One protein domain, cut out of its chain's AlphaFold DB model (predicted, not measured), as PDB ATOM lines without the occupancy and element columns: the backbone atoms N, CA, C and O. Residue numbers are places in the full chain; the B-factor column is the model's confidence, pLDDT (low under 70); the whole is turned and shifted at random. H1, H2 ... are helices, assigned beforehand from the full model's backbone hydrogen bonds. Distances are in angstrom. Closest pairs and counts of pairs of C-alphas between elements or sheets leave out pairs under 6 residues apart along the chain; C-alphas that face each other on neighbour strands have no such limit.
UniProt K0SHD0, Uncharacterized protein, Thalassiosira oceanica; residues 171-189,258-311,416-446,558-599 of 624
ATOM      1  N   SER A 171      19.781 -32.168 -64.440       90.19
ATOM      2  CA  SER A 171      20.587 -31.409 -65.396       90.19
ATOM      3  C   SER A 171      20.435 -29.898 -65.228       90.19
ATOM      4  O   SER A 171      21.442 -29.197 -65.147       90.19
ATOM      5  N   GLU A 172      19.204 -29.410 -65.054       87.62
ATOM      6  CA  GLU A 172      18.911 -27.992 -64.807       87.62
ATOM      7  C   GLU A 172      19.541 -27.469 -63.506       87.62
ATOM      8  O   GLU A 172      19.932 -26.305 -63.428       87.62
ATOM      9  N   ASN A 173      19.641 -28.313 -62.471       82.38
ATOM     10  CA  ASN A 173      20.017 -27.870 -61.123       82.38
ATOM     11  C   ASN A 173      21.431 -28.270 -60.685       82.38
ATOM     12  O   ASN A 173      21.984 -27.643 -59.778       82.38
ATOM     13  N   PHE A 174      22.017 -29.297 -61.302       80.94
ATOM     14  CA  PHE A 174      23.278 -29.902 -60.871       80.94
ATOM     15  C   PHE A 174      24.286 -30.052 -62.017       80.94
ATOM     16  O   PHE A 174      25.428 -29.629 -61.844       80.94
ATOM     17  N   ALA A 175      23.895 -30.592 -63.179       79.19
ATOM     18  CA  ALA A 175      24.857 -31.025 -64.205       79.19
ATOM     19  C   ALA A 175      25.646 -29.896 -64.895       79.19
ATOM     20  O   ALA A 175      26.736 -30.148 -65.391       79.19
ATOM     21  N   GLY A 176      25.127 -28.663 -64.924       67.56
ATOM     22  CA  GLY A 176      25.789 -27.537 -65.604       67.56
ATOM     23  C   GLY A 176      26.569 -26.577 -64.702       67.56
ATOM     24  O   GLY A 176      27.256 -25.698 -65.210       67.56
ATOM     25  N   ARG A 177      26.437 -26.683 -63.373       67.19
ATOM     26  CA  ARG A 177      26.972 -25.673 -62.432       67.19
ATOM     27  C   ARG A 177      27.857 -26.238 -61.330       67.19
ATOM     28  O   ARG A 177      28.473 -25.471 -60.602       67.19
ATOM     29  N   ARG A 178      27.885 -27.559 -61.153       72.44
ATOM     30  CA  ARG A 178      28.581 -28.195 -60.032       72.44
ATOM     31  C   ARG A 178      29.641 -29.134 -60.576       72.44
ATOM     32  O   ARG A 178      29.322 -30.101 -61.255       72.44
ATOM     33  N   VAL A 179      30.894 -28.847 -60.256       74.94
ATOM     34  CA  VAL A 179      32.047 -29.709 -60.545       74.94
ATOM     35  C   VAL A 179      32.491 -30.416 -59.265       74.94
ATOM     36  O   VAL A 179      32.259 -29.925 -58.159       74.94
ATOM     37  N   LYS A 180      33.114 -31.595 -59.394       76.19
ATOM     38  CA  LYS A 180      33.668 -32.325 -58.239       76.19
ATOM     39  C   LYS A 180      34.671 -31.431 -57.495       76.19
ATOM     40  O   LYS A 180      35.433 -30.716 -58.137       76.19
ATOM     41  N   ARG A 181      34.734 -31.528 -56.159       72.06
ATOM     42  CA  ARG A 181      35.686 -30.754 -55.325       72.06
ATOM     43  C   ARG A 181      37.159 -30.985 -55.681       72.06
ATOM     44  O   ARG A 181      38.016 -30.183 -55.342       72.06
ATOM     45  N   SER A 182      37.458 -32.118 -56.311       73.50
ATOM     46  CA  SER A 182      38.801 -32.471 -56.769       73.50
ATOM     47  C   SER A 182      39.212 -31.757 -58.059       73.50
ATOM     48  O   SER A 182      40.368 -31.856 -58.449       73.50
ATOM     49  N   VAL A 183      38.278 -31.112 -58.763       78.38
ATOM     50  CA  VAL A 183      38.559 -30.396 -60.012       78.38
ATOM     51  C   VAL A 183      39.079 -29.007 -59.662       78.38
ATOM     52  O   VAL A 183      38.421 -28.267 -58.936       78.38
ATOM     53  N   GLN A 184      40.254 -28.664 -60.187       73.12
ATOM     54  CA  GLN A 184      40.862 -27.344 -60.039       73.12
ATOM     55  C   GLN A 184      39.941 -26.281 -60.669       73.12
ATOM     56  O   GLN A 184      39.484 -26.461 -61.798       73.12
ATOM     57  N   GLY A 185      39.607 -25.223 -59.923       71.69
ATOM     58  CA  GLY A 185      38.582 -24.240 -60.306       71.69
ATOM     59  C   GLY A 185      37.147 -24.630 -59.929       71.69
ATOM     60  O   GLY A 185      36.199 -23.929 -60.283       71.69
ATOM     61  N   SER A 186      36.952 -25.745 -59.213       70.94
ATOM     62  CA  SER A 186      35.723 -25.936 -58.443       70.94
ATOM     63  C   SER A 186      35.661 -24.851 -57.376       70.94
ATOM     64  O   SER A 186      36.587 -24.782 -56.570       70.94
ATOM     65  N   PRO A 187      34.569 -24.074 -57.284       64.88
ATOM     66  CA  PRO A 187      34.403 -23.118 -56.194       64.88
ATOM     67  C   PRO A 187      34.648 -23.770 -54.817       64.88
ATOM     68  O   PRO A 187      35.321 -23.203 -53.963       64.88
ATOM     69  N   SER A 188      34.244 -25.040 -54.646       64.75
ATOM     70  CA  SER A 188      34.467 -25.803 -53.407       64.75
ATOM     71  C   SER A 188      35.930 -26.129 -53.105       64.75
ATOM     72  O   SER A 188      36.240 -26.491 -51.971       64.75
ATOM     73  N   HIS A 189      36.784 -26.153 -54.128       66.94
ATOM     74  CA  HIS A 189      38.219 -26.382 -53.985       66.94
ATOM     75  C   HIS A 189      38.904 -25.126 -53.439       66.94
ATOM     76  O   HIS A 189      39.752 -25.231 -52.556       66.94
ATOM     77  N   SER A 258      27.514 -11.804 -48.447       43.59
ATOM     78  CA  SER A 258      26.371 -11.440 -49.278       43.59
ATOM     79  C   SER A 258      25.586 -12.733 -49.490       43.59
ATOM     80  O   SER A 258      26.226 -13.730 -49.843       43.59
ATOM     81  N   PRO A 259      24.269 -12.803 -49.222       46.19
ATOM     82  CA  PRO A 259      23.503 -14.055 -49.292       46.19
ATOM     83  C   PRO A 259      23.652 -14.801 -50.636       46.19
ATOM     84  O   PRO A 259      23.215 -15.939 -50.789       46.19
ATOM     85  N   GLN A 260      24.304 -14.168 -51.609       44.78
ATOM     86  CA  GLN A 260      24.769 -14.698 -52.879       44.78
ATOM     87  C   GLN A 260      25.983 -15.652 -52.786       44.78
ATOM     88  O   GLN A 260      26.209 -16.388 -53.745       44.78
ATOM     89  N   HIS A 261      26.758 -15.690 -51.695       49.56
ATOM     90  CA  HIS A 261      28.008 -16.460 -51.562       49.56
ATOM     91  C   HIS A 261      28.071 -17.247 -50.246       49.56
ATOM     92  O   HIS A 261      28.889 -16.963 -49.379       49.56
ATOM     93  N   LEU A 262      27.227 -18.271 -50.074       53.88
ATOM     94  CA  LEU A 262      27.470 -19.270 -49.025       53.88
ATOM     95  C   LEU A 262      28.930 -19.762 -49.146       53.88
ATOM     96  O   LEU A 262      29.291 -20.260 -50.211       53.88
ATOM     97  N   PRO A 263      29.763 -19.656 -48.091       55.28
ATOM     98  CA  PRO A 263      31.186 -20.015 -48.159       55.28
ATOM     99  C   PRO A 263      31.392 -21.529 -48.319       55.28
ATOM    100  O   PRO A 263      32.507 -22.008 -48.483       55.28
ATOM    101  N   VAL A 264      30.302 -22.293 -48.240       60.22
ATOM    102  CA  VAL A 264      30.260 -23.733 -48.421       60.22
ATOM    103  C   VAL A 264      29.563 -24.046 -49.734       60.22
ATOM    104  O   VAL A 264      28.337 -24.040 -49.851       60.22
ATOM    105  N   ASP A 265      30.366 -24.340 -50.746       60.62
ATOM    106  CA  ASP A 265      29.835 -24.741 -52.035       60.62
ATOM    107  C   ASP A 265      29.112 -26.082 -51.974       60.62
ATOM    108  O   ASP A 265      29.405 -26.989 -51.180       60.62
ATOM    109  N   HIS A 266      28.141 -26.218 -52.868       65.38
ATOM    110  CA  HIS A 266      27.314 -27.397 -52.889       65.38
ATOM    111  C   HIS A 266      28.062 -28.637 -53.392       65.38
ATOM    112  O   HIS A 266      28.759 -28.617 -54.403       65.38
ATOM    113  N   VAL A 267      27.807 -29.766 -52.733       74.31
ATOM    114  CA  VAL A 267      28.334 -31.079 -53.111       74.31
ATOM    115  C   VAL A 267      27.883 -31.473 -54.523       74.31
ATOM    116  O   VAL A 267      26.691 -31.410 -54.849       74.31
ATOM    117  N   TYR A 268      28.837 -31.908 -55.357       81.31
ATOM    118  CA  TYR A 268      28.535 -32.550 -56.636       81.31
ATOM    119  C   TYR A 268      27.794 -33.860 -56.393       81.31
ATOM    120  O   TYR A 268      28.257 -34.719 -55.645       81.31
ATOM    121  N   LEU A 269      26.670 -34.032 -57.074       84.50
ATOM    122  CA  LEU A 269      25.846 -35.216 -56.954       84.50
ATOM    123  C   LEU A 269      25.675 -35.839 -58.336       84.50
ATOM    124  O   LEU A 269      25.138 -35.197 -59.241       84.50
ATOM    125  N   SER A 270      26.131 -37.083 -58.498       88.69
ATOM    126  CA  SER A 270      25.935 -37.826 -59.743       88.69
ATOM    127  C   SER A 270      24.445 -38.044 -60.016       88.69
ATOM    128  O   SER A 270      23.627 -38.078 -59.090       88.69
ATOM    129  N   PHE A 271      24.087 -38.225 -61.290       92.25
ATOM    130  CA  PHE A 271      22.702 -38.510 -61.661       92.25
ATOM    131  C   PHE A 271      22.168 -39.763 -60.956       92.25
ATOM    132  O   PHE A 271      21.057 -39.727 -60.444       92.25
ATOM    133  N   GLY A 272      22.970 -40.829 -60.844       91.50
ATOM    134  CA  GLY A 272      22.576 -42.055 -60.140       91.50
ATOM    135  C   GLY A 272      22.228 -41.815 -58.667       91.50
ATOM    136  O   GLY A 272      21.166 -42.239 -58.212       91.50
ATOM    137  N   ASN A 273      23.060 -41.059 -57.939       88.56
ATOM    138  CA  ASN A 273      22.788 -40.707 -56.540       88.56
ATOM    139  C   ASN A 273      21.525 -39.839 -56.411       88.56
ATOM    140  O   ASN A 273      20.721 -40.034 -55.498       88.56
ATOM    141  N   TYR A 274      21.334 -38.898 -57.342       90.69
ATOM    142  CA  TYR A 274      20.134 -38.067 -57.391       90.69
ATOM    143  C   TYR A 274      18.875 -38.879 -57.696       90.69
ATOM    144  O   TYR A 274      17.877 -38.720 -57.001       90.69
ATOM    145  N   LEU A 275      18.924 -39.767 -58.692       93.12
ATOM    146  CA  LEU A 275      17.818 -40.637 -59.077       93.12
ATOM    147  C   LEU A 275      17.412 -41.548 -57.922       93.12
ATOM    148  O   LEU A 275      16.226 -41.619 -57.602       93.12
ATOM    149  N   TRP A 276      18.380 -42.179 -57.255       91.69
ATOM    150  CA  TRP A 276      18.120 -43.021 -56.091       91.69
ATOM    151  C   TRP A 276      17.357 -42.251 -55.010       91.69
ATOM    152  O   TRP A 276      16.259 -42.643 -54.620       91.69
ATOM    153  N   ALA A 277      17.851 -41.097 -54.574       89.56
ATOM    154  CA  ALA A 277      17.167 -40.365 -53.514       89.56
ATOM    155  C   ALA A 277      15.870 -39.679 -53.973       89.56
ATOM    156  O   ALA A 277      14.931 -39.566 -53.188       89.56
ATOM    157  N   ALA A 278      15.768 -39.252 -55.234       89.88
ATOM    158  CA  ALA A 278      14.511 -38.768 -55.807       89.88
ATOM    159  C   ALA A 278      13.425 -39.855 -55.795       89.88
ATOM    160  O   ALA A 278      12.241 -39.531 -55.689       89.88
ATOM    161  N   THR A 279      13.835 -41.122 -55.866       91.56
ATOM    162  CA  THR A 279      12.950 -42.288 -55.878       91.56
ATOM    163  C   THR A 279      12.619 -42.772 -54.465       91.56
ATOM    164  O   THR A 279      11.456 -43.011 -54.155       91.56
ATOM    165  N   PHE A 280      13.619 -42.875 -53.588       89.38
ATOM    166  CA  PHE A 280      13.479 -43.538 -52.285       89.38
ATOM    167  C   PHE A 280      13.422 -42.602 -51.081       89.38
ATOM    168  O   PHE A 280      12.995 -43.027 -50.016       89.38
ATOM    169  N   ILE A 281      13.842 -41.344 -51.209       87.75
ATOM    170  CA  ILE A 281      13.853 -40.389 -50.089       87.75
ATOM    171  C   ILE A 281      12.779 -39.333 -50.304       87.75
ATOM    172  O   ILE A 281      11.890 -39.162 -49.472       87.75
ATOM    173  N   SER A 282      12.819 -38.657 -51.453       87.62
ATOM    174  CA  SER A 282      11.959 -37.509 -51.749       87.62
ATOM    175  C   SER A 282      10.461 -37.791 -51.555       87.62
ATOM    176  O   SER A 282       9.798 -36.985 -50.895       87.62
ATOM    177  N   PRO A 283       9.890 -38.918 -52.034       87.88
ATOM    178  CA  PRO A 283       8.463 -39.180 -51.869       87.88
ATOM    179  C   PRO A 283       8.077 -39.338 -50.400       87.88
ATOM    180  O   PRO A 283       7.083 -38.759 -49.972       87.88
ATOM    181  N   PHE A 284       8.885 -40.050 -49.611       88.62
ATOM    182  CA  PHE A 284       8.614 -40.287 -48.193       88.62
ATOM    183  C   PHE A 284       8.791 -39.024 -47.356       88.62
ATOM    184  O   PHE A 284       7.960 -38.748 -46.495       88.62
ATOM    185  N   THR A 285       9.806 -38.208 -47.642       84.00
ATOM    186  CA  THR A 285       9.977 -36.911 -46.978       84.00
ATOM    187  C   THR A 285       8.797 -35.984 -47.270       84.00
ATOM    188  O   THR A 285       8.235 -35.386 -46.351       84.00
ATOM    189  N   ASN A 286       8.348 -35.921 -48.528       84.38
ATOM    190  CA  ASN A 286       7.161 -35.153 -48.908       84.38
ATOM    191  C   ASN A 286       5.888 -35.703 -48.256       84.38
ATOM    192  O   ASN A 286       5.033 -34.929 -47.829       84.38
ATOM    193  N   LEU A 287       5.769 -37.024 -48.130       87.94
ATOM    194  CA  LEU A 287       4.641 -37.676 -47.473       87.94
ATOM    195  C   LEU A 287       4.590 -37.362 -45.976       87.94
ATOM    196  O   LEU A 287       3.526 -37.050 -45.444       87.94
ATOM    197  N   LEU A 288       5.741 -37.398 -45.302       87.81
ATOM    198  CA  LEU A 288       5.875 -37.010 -43.900       87.81
ATOM    199  C   LEU A 288       5.513 -35.534 -43.703       87.81
ATOM    200  O   LEU A 288       4.766 -35.212 -42.778       87.81
ATOM    201  N   ALA A 289       5.975 -34.652 -44.592       84.94
ATOM    202  CA  ALA A 289       5.619 -33.237 -44.571       84.94
ATOM    203  C   ALA A 289       4.110 -33.028 -44.785       84.94
ATOM    204  O   ALA A 289       3.462 -32.347 -43.990       84.94
ATOM    205  N   ALA A 290       3.524 -33.673 -45.798       87.19
ATOM    206  CA  ALA A 290       2.094 -33.607 -46.083       87.19
ATOM    207  C   ALA A 290       1.254 -34.124 -44.909       87.19
ATOM    208  O   ALA A 290       0.284 -33.475 -44.521       87.19
ATOM    209  N   ARG A 291       1.656 -35.243 -44.291       91.06
ATOM    210  CA  ARG A 291       1.012 -35.782 -43.087       91.06
ATOM    211  C   ARG A 291       1.051 -34.774 -41.941       91.06
ATOM    212  O   ARG A 291       0.016 -34.527 -41.334       91.06
ATOM    213  N   ARG A 292       2.209 -34.170 -41.654       88.56
ATOM    214  CA  ARG A 292       2.342 -33.172 -40.576       88.56
ATOM    215  C   ARG A 292       1.491 -31.931 -40.840       88.56
ATOM    216  O   ARG A 292       0.757 -31.512 -39.952       88.56
ATOM    217  N   LEU A 293       1.514 -31.397 -42.063       89.44
ATOM    218  CA  LEU A 293       0.677 -30.258 -42.461       89.44
ATOM    219  C   LEU A 293      -0.816 -30.582 -42.373       89.44
ATOM    220  O   LEU A 293      -1.606 -29.752 -41.923       89.44
ATOM    221  N   PHE A 294      -1.209 -31.792 -42.770       92.81
ATOM    222  CA  PHE A 294      -2.579 -32.263 -42.633       92.81
ATOM    223  C   PHE A 294      -2.995 -32.347 -41.161       92.81
ATOM    224  O   PHE A 294      -4.017 -31.772 -40.795       92.81
ATOM    225  N   CYS A 295      -2.191 -32.986 -40.305       93.38
ATOM    226  CA  CYS A 295      -2.452 -33.070 -38.867       93.38
ATOM    227  C   CYS A 295      -2.554 -31.681 -38.224       93.38
ATOM    228  O   CYS A 295      -3.501 -31.429 -37.485       93.38
ATOM    229  N   LEU A 296      -1.641 -30.760 -38.552       91.06
ATOM    230  CA  LEU A 296      -1.688 -29.377 -38.072       91.06
ATOM    231  C   LEU A 296      -2.987 -28.690 -38.492       91.06
ATOM    232  O   LEU A 296      -3.694 -28.143 -37.651       91.06
ATOM    233  N   ARG A 297      -3.358 -28.784 -39.772       94.25
ATOM    234  CA  ARG A 297      -4.594 -28.183 -40.284       94.25
ATOM    235  C   ARG A 297      -5.840 -28.781 -39.638       94.25
ATOM    236  O   ARG A 297      -6.771 -28.040 -39.328       94.25
ATOM    237  N   MET A 298      -5.864 -30.094 -39.424       94.94
ATOM    238  CA  MET A 298      -6.953 -30.762 -38.718       94.94
ATOM    239  C   MET A 298      -7.039 -30.295 -37.266       94.94
ATOM    240  O   MET A 298      -8.128 -29.937 -36.827       94.94
ATOM    241  N   ASN A 299      -5.916 -30.197 -36.552       93.19
ATOM    242  CA  ASN A 299      -5.881 -29.661 -35.191       93.19
ATOM    243  C   ASN A 299      -6.397 -28.222 -35.147       93.19
ATOM    244  O   ASN A 299      -7.258 -27.919 -34.330       93.19
ATOM    245  N   THR A 300      -5.972 -27.355 -36.069       93.06
ATOM    246  CA  THR A 300      -6.493 -25.984 -36.174       93.06
ATOM    247  C   THR A 300      -8.007 -25.966 -36.392       93.06
ATOM    248  O   THR A 300      -8.708 -25.175 -35.768       93.06
ATOM    249  N   ILE A 301      -8.540 -26.837 -37.256       95.94
ATOM    250  CA  ILE A 301      -9.990 -26.944 -37.480       95.94
ATOM    251  C   ILE A 301     -10.704 -27.413 -36.207       95.94
ATOM    252  O   ILE A 301     -11.745 -26.857 -35.861       95.94
ATOM    253  N   LEU A 302     -10.165 -28.415 -35.513       96.25
ATOM    254  CA  LEU A 302     -10.755 -28.966 -34.293       96.25
ATOM    255  C   LEU A 302     -10.723 -27.960 -33.136       96.25
ATOM    256  O   LEU A 302     -11.730 -27.820 -32.447       96.25
ATOM    257  N   ILE A 303      -9.629 -27.215 -32.975       95.31
ATOM    258  CA  ILE A 303      -9.497 -26.133 -31.989       95.31
ATOM    259  C   ILE A 303     -10.484 -25.007 -32.300       95.31
ATOM    260  O   ILE A 303     -11.262 -24.612 -31.439       95.31
ATOM    261  N   ASN A 304     -10.540 -24.547 -33.554       95.38
ATOM    262  CA  ASN A 304     -11.462 -23.482 -33.963       95.38
ATOM    263  C   ASN A 304     -12.940 -23.874 -33.829       95.38
ATOM    264  O   ASN A 304     -13.798 -23.000 -33.736       95.38
ATOM    265  N   ARG A 305     -13.249 -25.175 -33.849       96.94
ATOM    266  CA  ARG A 305     -14.596 -25.707 -33.599       96.94
ATOM    267  C   ARG A 305     -14.851 -26.058 -32.129       96.94
ATOM    268  O   ARG A 305     -15.933 -26.543 -31.823       96.94
ATOM    269  N   GLY A 306     -13.884 -25.844 -31.237       96.25
ATOM    270  CA  GLY A 306     -14.008 -26.140 -29.807       96.25
ATOM    271  C   GLY A 306     -13.970 -27.630 -29.452       96.25
ATOM    272  O   GLY A 306     -14.277 -27.991 -28.322       96.25
ATOM    273  N   PHE A 307     -13.592 -28.514 -30.384       97.31
ATOM    274  CA  PHE A 307     -13.467 -29.954 -30.113       97.31
ATOM    275  C   PHE A 307     -12.192 -30.310 -29.344       97.31
ATOM    276  O   PHE A 307     -12.129 -31.354 -28.695       97.31
ATOM    277  N   ILE A 308     -11.163 -29.471 -29.450       96.88
ATOM    278  CA  ILE A 308      -9.894 -29.614 -28.741       96.88
ATOM    279  C   ILE A 308      -9.596 -28.275 -28.073       96.88
ATOM    280  O   ILE A 308      -9.570 -27.247 -28.746       96.88
ATOM    281  N   SER A 309      -9.357 -28.284 -26.766       94.56
ATOM    282  CA  SER A 309      -8.767 -27.146 -26.072       94.56
ATOM    283  C   SER A 309      -7.263 -27.128 -26.329       94.56
ATOM    284  O   SER A 309      -6.596 -28.164 -26.253       94.56
ATOM    285  N   LEU A 310      -6.725 -25.956 -26.659       91.75
ATOM    286  CA  LEU A 310      -5.280 -25.777 -26.703       91.75
ATOM    287  C   LEU A 310      -4.763 -25.826 -25.255       91.75
ATOM    288  O   LEU A 310      -5.332 -25.131 -24.408       91.75
ATOM    289  N   PRO A 311      -3.746 -26.645 -24.936       89.81
ATOM    290  CA  PRO A 311      -3.112 -26.567 -23.629       89.81
ATOM    291  C   PRO A 311      -2.532 -25.161 -23.437       89.81
ATOM    292  O   PRO A 311      -2.040 -24.558 -24.391       89.81
ATOM    293  N   HIS A 416      32.286 -39.274 -52.491       81.75
ATOM    294  CA  HIS A 416      33.218 -39.810 -53.474       81.75
ATOM    295  C   HIS A 416      32.995 -41.315 -53.682       81.75
ATOM    296  O   HIS A 416      32.827 -42.068 -52.725       81.75
ATOM    297  N   GLU A 417      33.057 -41.776 -54.931       81.81
ATOM    298  CA  GLU A 417      32.810 -43.181 -55.301       81.81
ATOM    299  C   GLU A 417      33.782 -44.161 -54.628       81.81
ATOM    300  O   GLU A 417      33.430 -45.310 -54.370       81.81
ATOM    301  N   SER A 418      34.990 -43.717 -54.270       85.31
ATOM    302  CA  SER A 418      35.926 -44.549 -53.500       85.31
ATOM    303  C   SER A 418      35.368 -44.950 -52.133       85.31
ATOM    304  O   SER A 418      35.727 -46.012 -51.631       85.31
ATOM    305  N   LEU A 419      34.473 -44.143 -51.550       83.94
ATOM    306  CA  LEU A 419      33.811 -44.468 -50.293       83.94
ATOM    307  C   LEU A 419      32.830 -45.630 -50.453       83.94
ATOM    308  O   LEU A 419      32.657 -46.391 -49.512       83.94
ATOM    309  N   ALA A 420      32.256 -45.845 -51.642       86.19
ATOM    310  CA  ALA A 420      31.424 -47.021 -51.901       86.19
ATOM    311  C   ALA A 420      32.202 -48.330 -51.680       86.19
ATOM    312  O   ALA A 420      31.624 -49.325 -51.256       86.19
ATOM    313  N   LYS A 421      33.516 -48.317 -51.950       89.56
ATOM    314  CA  LYS A 421      34.388 -49.492 -51.818       89.56
ATOM    315  C   LYS A 421      34.764 -49.788 -50.367       89.56
ATOM    316  O   LYS A 421      34.960 -50.947 -50.029       89.56
ATOM    317  N   THR A 422      34.893 -48.760 -49.527       92.81
ATOM    318  CA  THR A 422      35.342 -48.912 -48.131       92.81
ATOM    319  C   THR A 422      34.198 -48.867 -47.121       92.81
ATOM    320  O   THR A 422      34.243 -49.577 -46.123       92.81
ATOM    321  N   ASN A 423      33.175 -48.042 -47.360       87.88
ATOM    322  CA  ASN A 423      32.014 -47.871 -46.492       87.88
ATOM    323  C   ASN A 423      30.762 -47.416 -47.289       87.88
ATOM    324  O   ASN A 423      30.411 -46.229 -47.292       87.88
ATOM    325  N   PRO A 424      30.050 -48.346 -47.957       83.88
ATOM    326  CA  PRO A 424      28.873 -48.021 -48.772       83.88
ATOM    327  C   PRO A 424      27.705 -47.440 -47.955       83.88
ATOM    328  O   PRO A 424      26.924 -46.633 -48.471       83.88
ATOM    329  N   GLY A 425      27.601 -47.791 -46.669       82.44
ATOM    330  CA  GLY A 425      26.602 -47.226 -45.759       82.44
ATOM    331  C   GLY A 425      26.827 -45.734 -45.513       82.44
ATOM    332  O   GLY A 425      25.894 -44.938 -45.626       82.44
ATOM    333  N   LEU A 426      28.076 -45.327 -45.264       83.19
ATOM    334  CA  LEU A 426      28.423 -43.918 -45.078       83.19
ATOM    335  C   LEU A 426      28.181 -43.094 -46.348       83.19
ATOM    336  O   LEU A 426      27.701 -41.966 -46.249       83.19
ATOM    337  N   LEU A 427      28.445 -43.656 -47.533       82.94
ATOM    338  CA  LEU A 427      28.113 -43.006 -48.804       82.94
ATOM    339  C   LEU A 427      26.599 -42.799 -48.953       82.94
ATOM    340  O   LEU A 427      26.156 -41.705 -49.294       82.94
ATOM    341  N   THR A 428      25.798 -43.823 -48.656       81.31
ATOM    342  CA  THR A 428      24.331 -43.739 -48.749       81.31
ATOM    343  C   THR A 428      23.773 -42.688 -47.788       81.31
ATOM    344  O   THR A 428      22.974 -41.845 -48.191       81.31
ATOM    345  N   ASN A 429      24.261 -42.662 -46.545       81.25
ATOM    346  CA  ASN A 429      23.886 -41.650 -45.554       81.25
ATOM    347  C   ASN A 429      24.344 -40.241 -45.958       81.25
ATOM    348  O   ASN A 429      23.627 -39.263 -45.740       81.25
ATOM    349  N   SER A 430      25.513 -40.130 -46.590       82.44
ATOM    350  CA  SER A 430      26.031 -38.873 -47.136       82.44
ATOM    351  C   SER A 430      25.118 -38.323 -48.234       82.44
ATOM    352  O   SER A 430      24.726 -37.158 -48.207       82.44
ATOM    353  N   VAL A 431      24.713 -39.183 -49.172       81.69
ATOM    354  CA  VAL A 431      23.779 -38.853 -50.258       81.69
ATOM    355  C   VAL A 431      22.392 -38.502 -49.710       81.69
ATOM    356  O   VAL A 431      21.789 -37.517 -50.142       81.69
ATOM    357  N   ALA A 432      21.901 -39.268 -48.732       81.38
ATOM    358  CA  ALA A 432      20.616 -39.027 -48.087       81.38
ATOM    359  C   ALA A 432      20.570 -37.663 -47.394       81.38
ATOM    360  O   ALA A 432      19.609 -36.917 -47.590       81.38
ATOM    361  N   THR A 433      21.629 -37.312 -46.661       79.62
ATOM    362  CA  THR A 433      21.799 -35.996 -46.032       79.62
ATOM    363  C   THR A 433      21.699 -34.885 -47.080       79.62
ATOM    364  O   THR A 433      20.836 -34.022 -46.968       79.62
ATOM    365  N   VAL A 434      22.455 -34.970 -48.183       77.31
ATOM    366  CA  VAL A 434      22.438 -33.947 -49.251       77.31
ATOM    367  C   VAL A 434      21.054 -33.750 -49.877       77.31
ATOM    368  O   VAL A 434      20.659 -32.619 -50.176       77.31
ATOM    369  N   ILE A 435      20.298 -34.829 -50.089       75.88
ATOM    370  CA  ILE A 435      19.072 -34.785 -50.906       75.88
ATOM    371  C   ILE A 435      17.804 -34.591 -50.081       75.88
ATOM    372  O   ILE A 435      16.846 -33.986 -50.582       75.88
ATOM    373  N   SER A 436      17.792 -35.043 -48.825       70.12
ATOM    374  CA  SER A 436      16.694 -34.776 -47.889       70.12
ATOM    375  C   SER A 436      16.389 -33.274 -47.830       70.12
ATOM    376  O   SER A 436      15.230 -32.869 -47.928       70.12
ATOM    377  N   PHE A 437      17.432 -32.438 -47.832       66.44
ATOM    378  CA  PHE A 437      17.294 -30.980 -47.790       66.44
ATOM    379  C   PHE A 437      16.849 -30.367 -49.113       66.44
ATOM    380  O   PHE A 437      16.004 -29.474 -49.129       66.44
ATOM    381  N   TYR A 438      17.353 -30.868 -50.242       68.88
ATOM    382  CA  TYR A 438      16.932 -30.364 -51.549       68.88
ATOM    383  C   TYR A 438      15.442 -30.628 -51.823       68.88
ATOM    384  O   TYR A 438      14.754 -29.802 -52.423       68.88
ATOM    385  N   SER A 439      14.941 -31.784 -51.379       60.34
ATOM    386  CA  SER A 439      13.578 -32.241 -51.666       60.34
ATOM    387  C   SER A 439      12.498 -31.422 -50.958       60.34
ATOM    388  O   SER A 439      11.446 -31.179 -51.543       60.34
ATOM    389  N   THR A 440      12.750 -30.969 -49.728       57.25
ATOM    390  CA  THR A 440      11.777 -30.212 -48.924       57.25
ATOM    391  C   THR A 440      11.639 -28.755 -49.357       57.25
ATOM    392  O   THR A 440      10.547 -28.200 -49.292       57.25
ATOM    393  N   HIS A 441      12.714 -28.145 -49.861       52.22
ATOM    394  CA  HIS A 441      12.760 -26.707 -50.160       52.22
ATOM    395  C   HIS A 441      12.225 -26.339 -51.552       52.22
ATOM    396  O   HIS A 441      12.125 -25.160 -51.890       52.22
ATOM    397  N   ARG A 442      11.889 -27.330 -52.387       50.06
ATOM    398  CA  ARG A 442      11.467 -27.114 -53.779       50.06
ATOM    399  C   ARG A 442      10.149 -27.762 -54.162       50.06
ATOM    400  O   ARG A 442       9.879 -27.861 -55.355       50.06
ATOM    401  N   VAL A 443       9.295 -28.151 -53.215       37.91
ATOM    402  CA  VAL A 443       7.872 -28.287 -53.555       37.91
ATOM    403  C   VAL A 443       7.410 -26.876 -53.915       37.91
ATOM    404  O   VAL A 443       7.334 -26.035 -53.018       37.91
ATOM    405  N   PRO A 444       7.166 -26.552 -55.199       35.00
ATOM    406  CA  PRO A 444       6.712 -25.226 -55.531       35.00
ATOM    407  C   PRO A 444       5.289 -25.137 -54.994       35.00
ATOM    408  O   PRO A 444       4.343 -25.662 -55.584       35.00
ATOM    409  N   LEU A 445       5.126 -24.476 -53.853       34.66
ATOM    410  CA  LEU A 445       3.864 -23.854 -53.503       34.66
ATOM    411  C   LEU A 445       3.667 -22.734 -54.531       34.66
ATOM    412  O   LEU A 445       3.963 -21.578 -54.258       34.66
ATOM    413  N   TYR A 446       3.277 -23.092 -55.760       29.91
ATOM    414  CA  TYR A 446       2.961 -22.127 -56.807       29.91
ATOM    415  C   TYR A 446       1.890 -21.182 -56.245       29.91
ATOM    416  O   TYR A 446       0.772 -21.641 -55.992       29.91
ATOM    417  N   SER A 558      13.244 -49.214 -60.582       44.66
ATOM    418  CA  SER A 558      12.123 -48.280 -60.727       44.66
ATOM    419  C   SER A 558      10.765 -48.977 -60.655       44.66
ATOM    420  O   SER A 558       9.855 -48.448 -60.021       44.66
ATOM    421  N   ALA A 559      10.624 -50.182 -61.217       44.84
ATOM    422  CA  ALA A 559       9.397 -50.970 -61.098       44.84
ATOM    423  C   ALA A 559       9.119 -51.374 -59.638       44.84
ATOM    424  O   ALA A 559       8.005 -51.185 -59.142       44.84
ATOM    425  N   CYS A 560      10.148 -51.832 -58.912       46.50
ATOM    426  CA  CYS A 560      10.052 -52.092 -57.473       46.50
ATOM    427  C   CYS A 560       9.711 -50.818 -56.688       46.50
ATOM    428  O   CYS A 560       8.898 -50.859 -55.770       46.50
ATOM    429  N   SER A 561      10.266 -49.670 -57.078       47.00
ATOM    430  CA  SER A 561       9.996 -48.388 -56.421       47.00
ATOM    431  C   SER A 561       8.565 -47.902 -56.623       47.00
ATOM    432  O   SER A 561       7.947 -47.435 -55.675       47.00
ATOM    433  N   ILE A 562       8.005 -48.040 -57.828       54.19
ATOM    434  CA  ILE A 562       6.603 -47.689 -58.098       54.19
ATOM    435  C   ILE A 562       5.671 -48.608 -57.306       54.19
ATOM    436  O   ILE A 562       4.734 -48.117 -56.678       54.19
ATOM    437  N   ALA A 563       5.951 -49.914 -57.263       51.72
ATOM    438  CA  ALA A 563       5.188 -50.848 -56.439       51.72
ATOM    439  C   ALA A 563       5.255 -50.467 -54.950       51.72
ATOM    440  O   ALA A 563       4.224 -50.415 -54.285       51.72
ATOM    441  N   VAL A 564       6.439 -50.109 -54.442       56.94
ATOM    442  CA  VAL A 564       6.621 -49.630 -53.063       56.94
ATOM    443  C   VAL A 564       5.888 -48.309 -52.820       56.94
ATOM    444  O   VAL A 564       5.250 -48.172 -51.785       56.94
ATOM    445  N   ILE A 565       5.911 -47.356 -53.754       56.16
ATOM    446  CA  ILE A 565       5.187 -46.079 -53.639       56.16
ATOM    447  C   ILE A 565       3.672 -46.315 -53.607       56.16
ATOM    448  O   ILE A 565       2.977 -45.703 -52.797       56.16
ATOM    449  N   VAL A 566       3.155 -47.219 -54.442       61.50
ATOM    450  CA  VAL A 566       1.730 -47.582 -54.460       61.50
ATOM    451  C   VAL A 566       1.336 -48.286 -53.163       61.50
ATOM    452  O   VAL A 566       0.353 -47.897 -52.533       61.50
ATOM    453  N   VAL A 567       2.122 -49.267 -52.709       62.75
ATOM    454  CA  VAL A 567       1.876 -49.984 -51.449       62.75
ATOM    455  C   VAL A 567       1.956 -49.030 -50.257       62.75
ATOM    456  O   VAL A 567       1.034 -48.999 -49.448       62.75
ATOM    457  N   ALA A 568       2.988 -48.189 -50.180       54.34
ATOM    458  CA  ALA A 568       3.147 -47.195 -49.121       54.34
ATOM    459  C   ALA A 568       2.020 -46.150 -49.135       54.34
ATOM    460  O   ALA A 568       1.525 -45.768 -48.075       54.34
ATOM    461  N   GLY A 569       1.574 -45.721 -50.320       59.31
ATOM    462  CA  GLY A 569       0.416 -44.842 -50.482       59.31
ATOM    463  C   GLY A 569      -0.870 -45.476 -49.948       59.31
ATOM    464  O   GLY A 569      -1.598 -44.844 -49.183       59.31
ATOM    465  N   CYS A 570      -1.119 -46.747 -50.270       56.03
ATOM    466  CA  CYS A 570      -2.257 -47.505 -49.749       56.03
ATOM    467  C   CYS A 570      -2.172 -47.713 -48.227       56.03
ATOM    468  O   CYS A 570      -3.147 -47.458 -47.520       56.03
ATOM    469  N   SER A 571      -1.008 -48.105 -47.699       58.12
ATOM    470  CA  SER A 571      -0.781 -48.247 -46.255       58.12
ATOM    471  C   SER A 571      -0.989 -46.927 -45.509       58.12
ATOM    472  O   SER A 571      -1.568 -46.925 -44.424       58.12
ATOM    473  N   LEU A 572      -0.589 -45.793 -46.094       55.97
ATOM    474  CA  LEU A 572      -0.839 -44.476 -45.514       55.97
ATOM    475  C   LEU A 572      -2.330 -44.141 -45.474       55.97
ATOM    476  O   LEU A 572      -2.799 -43.639 -44.459       55.97
ATOM    477  N   LEU A 573      -3.075 -44.399 -46.550       57.81
ATOM    478  CA  LEU A 573      -4.520 -44.151 -46.573       57.81
ATOM    479  C   LEU A 573      -5.241 -44.976 -45.500       57.81
ATOM    480  O   LEU A 573      -6.123 -44.454 -44.817       57.81
ATOM    481  N   ILE A 574      -4.817 -46.227 -45.297       71.19
ATOM    482  CA  ILE A 574      -5.326 -47.101 -44.232       71.19
ATOM    483  C   ILE A 574      -4.998 -46.524 -42.847       71.19
ATOM    484  O   ILE A 574      -5.881 -46.418 -41.996       71.19
ATOM    485  N   GLU A 575      -3.752 -46.109 -42.617       67.44
ATOM    486  CA  GLU A 575      -3.318 -45.552 -41.333       67.44
ATOM    487  C   GLU A 575      -3.977 -44.196 -41.029       67.44
ATOM    488  O   GLU A 575      -4.368 -43.925 -39.892       67.44
ATOM    489  N   LEU A 576      -4.179 -43.359 -42.046       60.62
ATOM    490  CA  LEU A 576      -4.888 -42.087 -41.928       60.62
ATOM    491  C   LEU A 576      -6.368 -42.316 -41.596       60.62
ATOM    492  O   LEU A 576      -6.900 -41.664 -40.698       60.62
ATOM    493  N   ALA A 577      -7.014 -43.294 -42.236       66.00
ATOM    494  CA  ALA A 577      -8.372 -43.706 -41.888       66.00
ATOM    495  C   ALA A 577      -8.458 -44.240 -40.446       66.00
ATOM    496  O   ALA A 577      -9.409 -43.926 -39.724       66.00
ATOM    497  N   ARG A 578      -7.445 -44.994 -39.992       78.81
ATOM    498  CA  ARG A 578      -7.348 -45.489 -38.612       78.81
ATOM    499  C   ARG A 578      -7.226 -44.345 -37.603       78.81
ATOM    500  O   ARG A 578      -7.952 -44.343 -36.612       78.81
ATOM    501  N   GLN A 579      -6.362 -43.364 -37.858       70.25
ATOM    502  CA  GLN A 579      -6.172 -42.209 -36.974       70.25
ATOM    503  C   GLN A 579      -7.410 -41.319 -36.921       70.25
ATOM    504  O   GLN A 579      -7.846 -40.961 -35.834       70.25
ATOM    505  N   VAL A 580      -8.034 -41.035 -38.069       70.06
ATOM    506  CA  VAL A 580      -9.301 -40.292 -38.121       70.06
ATOM    507  C   VAL A 580     -10.380 -41.015 -37.310       70.06
ATOM    508  O   VAL A 580     -11.062 -40.381 -36.509       70.06
ATOM    509  N   ARG A 581     -10.490 -42.345 -37.448       78.31
ATOM    510  CA  ARG A 581     -11.409 -43.168 -36.648       78.31
ATOM    511  C   ARG A 581     -11.112 -43.072 -35.148       78.31
ATOM    512  O   ARG A 581     -12.057 -42.966 -34.372       78.31
ATOM    513  N   GLU A 582      -9.848 -43.106 -34.734       76.56
ATOM    514  CA  GLU A 582      -9.485 -43.029 -33.312       76.56
ATOM    515  C   GLU A 582      -9.715 -41.626 -32.733       76.56
ATOM    516  O   GLU A 582     -10.304 -41.494 -31.664       76.56
ATOM    517  N   SER A 583      -9.368 -40.566 -33.467       70.31
ATOM    518  CA  SER A 583      -9.677 -39.187 -33.075       70.31
ATOM    519  C   SER A 583     -11.186 -38.951 -32.965       70.31
ATOM    520  O   SER A 583     -11.637 -38.344 -31.996       70.31
ATOM    521  N   LEU A 584     -11.981 -39.485 -33.901       68.31
ATOM    522  CA  LEU A 584     -13.447 -39.474 -33.820       68.31
ATOM    523  C   LEU A 584     -13.952 -40.252 -32.604       68.31
ATOM    524  O   LEU A 584     -14.850 -39.783 -31.915       68.31
ATOM    525  N   ARG A 585     -13.368 -41.417 -32.308       77.62
ATOM    526  CA  ARG A 585     -13.732 -42.228 -31.141       77.62
ATOM    527  C   ARG A 585     -13.456 -41.486 -29.830       77.62
ATOM    528  O   ARG A 585     -14.311 -41.500 -28.948       77.62
ATOM    529  N   VAL A 586     -12.310 -40.817 -29.704       73.50
ATOM    530  CA  VAL A 586     -11.964 -40.001 -28.526       73.50
ATOM    531  C   VAL A 586     -12.879 -38.781 -28.409       73.50
ATOM    532  O   VAL A 586     -13.378 -38.506 -27.319       73.50
ATOM    533  N   ALA A 587     -13.156 -38.088 -29.518       67.19
ATOM    534  CA  ALA A 587     -14.086 -36.961 -29.539       67.19
ATOM    535  C   ALA A 587     -15.502 -37.391 -29.119       67.19
ATOM    536  O   ALA A 587     -16.081 -36.795 -28.219       67.19
ATOM    537  N   LEU A 588     -16.021 -38.490 -29.676       71.31
ATOM    538  CA  LEU A 588     -17.334 -39.037 -29.320       71.31
ATOM    539  C   LEU A 588     -17.415 -39.467 -27.850       71.31
ATOM    540  O   LEU A 588     -18.425 -39.208 -27.200       71.31
ATOM    541  N   ARG A 589     -16.347 -40.067 -27.300       75.12
ATOM    542  CA  ARG A 589     -16.272 -40.411 -25.869       75.12
ATOM    543  C   ARG A 589     -16.322 -39.180 -24.963       75.12
ATOM    544  O   ARG A 589     -16.872 -39.269 -23.873       75.12
ATOM    545  N   ARG A 590     -15.759 -38.048 -25.394       69.31
ATOM    546  CA  ARG A 590     -15.746 -36.801 -24.613       69.31
ATOM    547  C   ARG A 590     -17.028 -35.984 -24.767       69.31
ATOM    548  O   ARG A 590     -17.443 -35.342 -23.811       69.31
ATOM    549  N   SER A 591     -17.663 -36.013 -25.937       64.56
ATOM    550  CA  SER A 591     -18.835 -35.178 -26.234       64.56
ATOM    551  C   SER A 591     -20.173 -35.766 -25.776       64.56
ATOM    552  O   SER A 591     -21.161 -35.040 -25.762       64.56
ATOM    553  N   CYS A 592     -20.249 -37.052 -25.413       54.88
ATOM    554  CA  CYS A 592     -21.504 -37.677 -24.977       54.88
ATOM    555  C   CYS A 592     -21.298 -38.733 -23.873       54.88
ATOM    556  O   CYS A 592     -21.306 -39.932 -24.163       54.88
ATOM    557  N   PRO A 593     -21.221 -38.328 -22.591       54.09
ATOM    558  CA  PRO A 593     -21.314 -39.262 -21.463       54.09
ATOM    559  C   PRO A 593     -22.628 -40.070 -21.487       54.09
ATOM    560  O   PRO A 593     -22.650 -41.255 -21.156       54.09
ATOM    561  N   ALA A 594     -23.715 -39.457 -21.973       52.72
ATOM    562  CA  ALA A 594     -25.057 -40.041 -22.017       52.72
ATOM    563  C   ALA A 594     -25.197 -41.265 -22.947       52.72
ATOM    564  O   ALA A 594     -26.036 -42.130 -22.699       52.72
ATOM    565  N   VAL A 595     -24.362 -41.387 -23.987       52.56
ATOM    566  CA  VAL A 595     -24.430 -42.511 -24.943       52.56
ATOM    567  C   VAL A 595     -23.815 -43.792 -24.364       52.56
ATOM    568  O   VAL A 595     -24.236 -44.887 -24.736       52.56
ATOM    569  N   MET A 596     -22.880 -43.693 -23.409       50.50
ATOM    570  CA  MET A 596     -22.423 -44.876 -22.662       50.50
ATOM    571  C   MET A 596     -23.443 -45.313 -21.608       50.50
ATOM    572  O   MET A 596     -23.717 -46.503 -21.510       50.50
ATOM    573  N   ILE A 597     -24.090 -44.366 -20.917       52.47
ATOM    574  CA  ILE A 597     -25.134 -44.674 -19.923       52.47
ATOM    575  C   ILE A 597     -26.302 -45.441 -20.568       52.47
ATOM    576  O   ILE A 597     -26.791 -46.414 -20.003       52.47
ATOM    577  N   TRP A 598     -26.702 -45.080 -21.791       45.50
ATOM    578  CA  TRP A 598     -27.744 -45.808 -22.528       45.50
ATOM    579  C   TRP A 598     -27.319 -47.200 -23.000       45.50
ATOM    580  O   TRP A 598     -28.142 -48.113 -23.044       45.50
ATOM    581  N   ARG A 599     -26.043 -47.387 -23.345       45.94
ATOM    582  CA  ARG A 599     -25.525 -48.697 -23.752       45.94
ATOM    583  C   ARG A 599     -25.443 -49.659 -22.564       45.94
ATOM    584  O   ARG A 599     -25.778 -50.826 -22.732       45.94
TER     585      ARG A 599
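What this domain is: This is residues 171 to 189, 258 to 311, 416 to 446 and 558 to 599 of the 624 residues of an uncharacterized protein of Thalassiosira oceanica (UniProt K0SHD0). Two long helices, H3 and H6, run side by side with a gap between them, and where they begin, H1, H2, H4, H5 and unnamed stretches make a loose head. H7 sticks out at the far end of H6. The printed part has 146 residues with seven named helices, H1 to H7 in order, and no named strand: all helix. It is extended, with a radius of gyration of the C-alphas of 22.9 A, and spans 80 by 42 by 29 A.

How they stand to each other: H6, residues 558 to 591, is close to but not clearly touching H3, residues 282 to 304, with closest C-alphas Pro 283 and Ile 565, 7.8 A apart; they run the same way at a shallow tilt of 16 degrees. With residues 558 to 561 alone, H6 only just touches H2, residues 271 to 280, only at their ends, by 3 pairs of C-alphas within 8 A; the closest are Thr 279 and Ser 561, 6.8 A. The hub is H5, residues 424 to 440: it touches H2, closest C-alphas Ala 277 and Ile 435, 6.4 A, and H3, Ser 282 and Ser 439, 5.5 A. H4, residues 417 to 422, only just touches H5, by 3 pairs and only at the corner, closest C-alphas Ala 420 and Leu 427, 6.1 A. H1, residues 171 to 175, touches no helix; H7, residues 593 to 599, and H6 meet only through their link. Each O i to N i+4 pair is within hydrogen-bond range in H1, H2, H3, H6 and H7, against 10 of 13 in H5 and 0 of 2 in H4, where 3 of 3 O i to N i+3 pairs are.

Where its parts are: H6 is 48.2 A long from C-alpha 558 at (12.123, -48.280, -60.727), H3 32.6 A and H5 24.7 A. C-alpha 599 ends H7 at (-25.525, -48.697, -23.752).

The domain as a whole: Gaps of 19.6, 48.8 and 28.0 A separate C-alphas 189 and 258, 311 and 416, and 446 and 558. Mean pLDDT of the printed part is 73.6; 55 residues are under 70, among them 590 to 599.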